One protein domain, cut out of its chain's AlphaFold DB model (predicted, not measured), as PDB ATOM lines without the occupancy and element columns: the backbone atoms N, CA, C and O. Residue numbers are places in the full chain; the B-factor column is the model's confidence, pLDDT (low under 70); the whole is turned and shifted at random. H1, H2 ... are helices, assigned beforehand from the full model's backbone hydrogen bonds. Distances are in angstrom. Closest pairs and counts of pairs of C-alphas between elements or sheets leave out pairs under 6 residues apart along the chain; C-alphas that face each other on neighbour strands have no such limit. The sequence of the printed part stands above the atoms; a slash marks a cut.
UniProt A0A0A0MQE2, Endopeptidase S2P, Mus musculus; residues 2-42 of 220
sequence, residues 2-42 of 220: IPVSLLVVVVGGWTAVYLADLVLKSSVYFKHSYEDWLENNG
ATOM      1  N   ILE A   2      32.300   0.949 -14.985       68.31
ATOM      2  CA  ILE A   2      31.726   2.219 -14.523       68.31
ATOM      3  C   ILE A   2      32.477   3.341 -15.257       68.31
ATOM      4  O   ILE A   2      33.707   3.373 -15.180       68.31
ATOM      5  N   PRO A   3      31.796   4.223 -16.009       80.62
ATOM      6  CA  PRO A   3      32.473   5.287 -16.734       80.62
ATOM      7  C   PRO A   3      33.166   6.229 -15.744       80.62
ATOM      8  O   PRO A   3      32.545   6.685 -14.783       80.62
ATOM      9  N   VAL A   4      34.441   6.549 -15.990       80.81
ATOM     10  CA  VAL A   4      35.243   7.450 -15.138       80.81
ATOM     11  C   VAL A   4      34.541   8.799 -14.947       80.81
ATOM     12  O   VAL A   4      34.565   9.357 -13.855       80.81
ATOM     13  N   SER A   5      33.815   9.271 -15.963       81.06
ATOM     14  CA  SER A   5      32.982  10.476 -15.894       81.06
ATOM     15  C   SER A   5      31.950  10.434 -14.761       81.06
ATOM     16  O   SER A   5      31.736  11.446 -14.105       81.06
ATOM     17  N   LEU A   6      31.340   9.278 -14.483       79.75
ATOM     18  CA  LEU A   6      30.356   9.137 -13.406       79.75
ATOM     19  C   LEU A   6      31.028   9.212 -12.034       79.75
ATOM     20  O   LEU A   6      30.517   9.885 -11.145       79.75
ATOM     21  N   LEU A   7      32.206   8.599 -11.877       80.00
ATOM     22  CA  LEU A   7      33.004   8.732 -10.655       80.00
ATOM     23  C   LEU A   7      33.420  10.185 -10.407       80.00
ATOM     24  O   LEU A   7      33.273  10.672  -9.290       80.00
ATOM     25  N   VAL A   8      33.882  10.891 -11.442       84.88
ATOM     26  CA  VAL A   8      34.273  12.305 -11.339       84.88
ATOM     27  C   VAL A   8      33.081  13.182 -10.956       84.88
ATOM     28  O   VAL A   8      33.222  14.042 -10.093       84.88
ATOM     29  N   VAL A   9      31.899  12.944 -11.535       85.19
ATOM     30  CA  VAL A   9      30.679  13.687 -11.184       85.19
ATOM     31  C   VAL A   9      30.248  13.409  -9.746       85.19
ATOM     32  O   VAL A   9      29.915  14.346  -9.029       85.19
ATOM     33  N   VAL A  10      30.282  12.153  -9.291       83.31
ATOM     34  CA  VAL A  10      29.906  11.812  -7.910       83.31
ATOM     35  C   VAL A  10      30.888  12.419  -6.914       83.31
ATOM     36  O   VAL A  10      30.468  13.105  -5.986       83.31
ATOM     37  N   VAL A  11      32.190  12.189  -7.095       84.25
ATOM     38  CA  VAL A  11      33.218  12.703  -6.181       84.25
ATOM     39  C   VAL A  11      33.235  14.229  -6.210       84.25
ATOM     40  O   VAL A  11      33.246  14.843  -5.150       84.25
ATOM     41  N   GLY A  12      33.151  14.840  -7.395       85.31
ATOM     42  CA  GLY A  12      33.041  16.291  -7.564       85.31
ATOM     43  C   GLY A  12      31.778  16.881  -6.932       85.31
ATOM     44  O   GLY A  12      31.821  17.953  -6.335       85.31
ATOM     45  N   GLY A  13      30.653  16.166  -7.003       84.88
ATOM     46  CA  GLY A  13      29.415  16.544  -6.326       84.88
ATOM     47  C   GLY A  13      29.562  16.516  -4.806       84.88
ATOM     48  O   GLY A  13      29.210  17.484  -4.138       84.88
ATOM     49  N   TRP A  14      30.143  15.450  -4.248       84.12
ATOM     50  CA  TRP A  14      30.388  15.349  -2.806       84.12
ATOM     51  C   TRP A  14      31.381  16.381  -2.292       84.12
ATOM     52  O   TRP A  14      31.165  16.936  -1.216       84.12
ATOM     53  N   THR A  15      32.445  16.670  -3.042       83.25
ATOM     54  CA  THR A  15      33.395  17.719  -2.661       83.25
ATOM     55  C   THR A  15      32.752  19.098  -2.723       83.25
ATOM     56  O   THR A  15      32.971  19.886  -1.810       83.25
ATOM     57  N   ALA A  16      31.907  19.380  -3.721       84.69
ATOM     58  CA  ALA A  16      31.153  20.630  -3.795       84.69
ATOM     59  C   ALA A  16      30.167  20.784  -2.625       84.69
ATOM     60  O   ALA A  16      30.122  21.845  -2.008       84.69
ATOM     61  N   VAL A  17      29.428  19.724  -2.276       83.94
ATOM     62  CA  VAL A  17      28.517  19.718  -1.116       83.94
ATOM     63  C   VAL A  17      29.286  19.919   0.188       83.94
ATOM     64  O   VAL A  17      28.883  20.733   1.013       83.94
ATOM     65  N   TYR A  18      30.412  19.227   0.367       82.25
ATOM     66  CA  TYR A  18      31.247  19.375   1.558       82.25
ATOM     67  C   TYR A  18      31.847  20.780   1.667       82.25
ATOM     68  O   TYR A  18      31.858  21.367   2.744       82.25
ATOM     69  N   LEU A  19      32.306  21.349   0.552       83.38
ATOM     70  CA  LEU A  19      32.862  22.698   0.517       83.38
ATOM     71  C   LEU A  19      31.776  23.746   0.782       83.38
ATOM     72  O   LEU A  19      32.018  24.685   1.532       83.38
ATOM     73  N   ALA A  20      30.568  23.559   0.244       81.38
ATOM     74  CA  ALA A  20      29.420  24.404   0.554       81.38
ATOM     75  C   ALA A  20      29.053  24.339   2.045       81.38
ATOM     76  O   ALA A  20      28.899  25.388   2.669       81.38
ATOM     77  N   ASP A  21      28.988  23.142   2.641       81.25
ATOM     78  CA  ASP A  21      28.745  22.970   4.082       81.25
ATOM     79  C   ASP A  21      29.839  23.648   4.924       81.25
ATOM     80  O   ASP A  21      29.541  24.342   5.895       81.25
ATOM     81  N   LEU A  22      31.103  23.530   4.507       81.19
ATOM     82  CA  LEU A  22      32.240  24.156   5.178       81.19
ATOM     83  C   LEU A  22      32.192  25.689   5.092       81.19
ATOM     84  O   LEU A  22      32.434  26.370   6.085       81.19
ATOM     85  N   VAL A  23      31.841  26.245   3.930       82.56
ATOM     86  CA  VAL A  23      31.696  27.695   3.720       82.56
ATOM     87  C   VAL A  23      30.520  28.251   4.523       82.56
ATOM     88  O   VAL A  23      30.649  29.303   5.156       82.56
ATOM     89  N   LEU A  24      29.394  27.536   4.552       79.25
ATOM     90  CA  LEU A  24      28.211  27.923   5.323       79.25
ATOM     91  C   LEU A  24      28.490  27.887   6.832       79.25
ATOM     92  O   LEU A  24      28.142  28.836   7.533       79.25
ATOM     93  N   LYS A  25      29.206  26.868   7.324       75.81
ATOM     94  CA  LYS A  25      29.619  26.768   8.736       75.81
ATOM     95  C   LYS A  25      30.740  27.738   9.122       75.81
ATOM     96  O   LYS A  25      30.792  28.178  10.268       75.81
ATOM     97  N   SER A  26      31.621  28.096   8.188       80.12
ATOM     98  CA  SER A  26      32.695  29.077   8.405       80.12
ATOM     99  C   SER A  26      32.188  30.524   8.427       80.12
ATOM    100  O   SER A  26      32.889  31.411   8.916       80.12
ATOM    101  N   SER A  27      30.997  30.788   7.887       77.00
ATOM    102  CA  SER A  27      30.448  32.139   7.777       77.00
ATOM    103  C   SER A  27      29.784  32.573   9.084       77.00
ATOM    104  O   SER A  27      28.706  32.097   9.423       77.00
ATOM    105  N   VAL A  28      30.384  33.537   9.792       70.19
ATOM    106  CA  VAL A  28      29.900  34.041  11.101       70.19
ATOM    107  C   VAL A  28      28.448  34.540  11.048       70.19
ATOM    108  O   VAL A  28      27.705  34.360  12.005       70.19
ATOM    109  N   TYR A  29      28.024  35.113   9.917       71.38
ATOM    110  CA  TYR A  29      26.665  35.633   9.732       71.38
ATOM    111  C   TYR A  29      25.615  34.551   9.460       71.38
ATOM    112  O   TYR A  29      24.478  34.675   9.905       71.38
ATOM    113  N   PHE A  30      25.975  33.496   8.723       76.25
ATOM    114  CA  PHE A  30      25.022  32.482   8.261       76.25
ATOM    115  C   PHE A  30      25.035  31.212   9.102       76.25
ATOM    116  O   PHE A  30      24.059  30.471   9.053       76.25
ATOM    117  N   LYS A  31      26.084  30.978   9.901       79.81
ATOM    118  CA  LYS A  31      26.246  29.762  10.701       79.81
ATOM    119  C   LYS A  31      25.017  29.464  11.561       79.81
ATOM    120  O   LYS A  31      24.450  28.390  11.427       79.81
ATOM    121  N   HIS A  32      24.584  30.421  12.385       78.75
ATOM    122  CA  HIS A  32      23.465  30.207  13.309       78.75
ATOM    123  C   HIS A  32      22.159  29.931  12.555       78.75
ATOM    124  O   HIS A  32      21.478  28.956  12.828       78.75
ATOM    125  N   SER A  33      21.857  30.728  11.525       79.69
ATOM    126  CA  SER A  33      20.654  30.528  10.709       79.69
ATOM    127  C   SER A  33      20.683  29.220   9.910       79.69
ATOM    128  O   SER A  33      19.624  28.666   9.630       79.69
ATOM    129  N   TYR A  34      21.863  28.749   9.502       79.44
ATOM    130  CA  TYR A  34      22.041  27.497   8.770       79.44
ATOM    131  C   TYR A  34      21.938  26.282   9.696       79.44
ATOM    132  O   TYR A  34      21.270  25.318   9.335       79.44
ATOM    133  N   GLU A  35      22.535  26.340  10.890       80.81
ATOM    134  CA  GLU A  35      22.391  25.318  11.936       80.81
ATOM    135  C   GLU A  35      20.929  25.215  12.391       80.81
ATOM    136  O   GLU A  35      20.365  24.123  12.346       80.81
ATOM    137  N   ASP A  36      20.263  26.342  12.665       80.88
ATOM    138  CA  ASP A  36      18.834  26.360  12.993       80.88
ATOM    139  C   ASP A  36      17.984  25.784  11.852       80.88
ATOM    140  O   ASP A  36      17.010  25.068  12.076       80.88
ATOM    141  N   TRP A  37      18.314  26.099  10.596       82.44
ATOM    142  CA  TRP A  37      17.585  25.572   9.442       82.44
ATOM    143  C   TRP A  37      17.808  24.066   9.264       82.44
ATOM    144  O   TRP A  37      16.849  23.342   8.994       82.44
ATOM    145  N   LEU A  38      19.036  23.578   9.443       81.00
ATOM    146  CA  LEU A  38      19.367  22.151   9.429       81.00
ATOM    147  C   LEU A  38      18.591  21.402  10.519       81.00
ATOM    148  O   LEU A  38      17.943  20.397  10.221       81.00
ATOM    149  N   GLU A  39      18.589  21.919  11.748       78.56
ATOM    150  CA  GLU A  39      17.861  21.333  12.875       78.56
ATOM    151  C   GLU A  39      16.345  21.349  12.646       78.56
ATOM    152  O   GLU A  39      15.689  20.317  12.796       78.56
ATOM    153  N   ASN A  40      15.789  22.473  12.185       78.62
ATOM    154  CA  ASN A  40      14.357  22.604  11.897       78.62
ATOM    155  C   ASN A  40      13.881  21.656  10.785       78.62
ATOM    156  O   ASN A  40      12.736  21.203  10.809       78.62
ATOM    157  N   ASN A  41      14.746  21.340   9.817       77.00
ATOM    158  CA  ASN A  41      14.440  20.398   8.739       77.00
ATOM    159  C   ASN A  41      14.860  18.949   9.055       77.00
ATOM    160  O   ASN A  41      14.656  18.069   8.214       77.00
ATOM    161  N   GLY A  42      15.433  18.688  10.237       76.06
ATOM    162  CA  GLY A  42      15.897  17.361  10.652       76.06
ATOM    163  C   GLY A  42      17.032  16.818   9.782       76.06
ATOM    164  O   GLY A  42      17.124  15.611   9.555       76.06
TER     165      GLY A  42
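This is residues 2 to 42 of the 220 residues of the protein "Endopeptidase S2P" of Mus musculus (UniProt A0A0A0MQE2). What shape does the printed part make? The long helix H1 and the short helix H2 meet near their ends and make an L, with a tight turn at the corner. How large and how dense is it? The 41 printed residues hold two named helices, H1 then H2, and no named strand: all helix. It is only just extended, close to loose, with a radius of gyration of the C-alphas of 13.9 A, and flat, spanning 40 by 21 by 6 A.

Where do H1, residues 4 to 26, and H2, residues 31 to 40, meet? They touch only at the corner by their tight link, H1 with residues 24 to 25 alone; the closest C-alphas, of Lys 25 and Lys 31, are 4.9 A apart. How do they run? They run opposite ways at a steep tilt of 67 degrees, only just short of about perpendicular. Are their backbones well formed? In H1 and H2 every O i to N i+4 pair is within hydrogen-bond range.

Where does H1 begin? C-alpha 4 is at (35.243, 7.450, -15.138), and H1 is 32.1 A long from first to last C-alpha. Where does H2 end? C-alpha 40 is at (14.357, 22.604, 11.897), and H2 is 13.9 A long from first to last C-alpha.

Which parts stand free? Residues 2 to 20, of which 4 to 20 belong to H1, and residues 36 to 42, of which 36 to 40 belong to H2, stand free. How far does it reach? The two C-alphas farthest apart, of Ile 2 and Tyr 29, are 41.6 A apart, and the printed part has no cut. Where is confidence low? The mean pLDDT of the printed part is 80.2, and residue 2 is under 70.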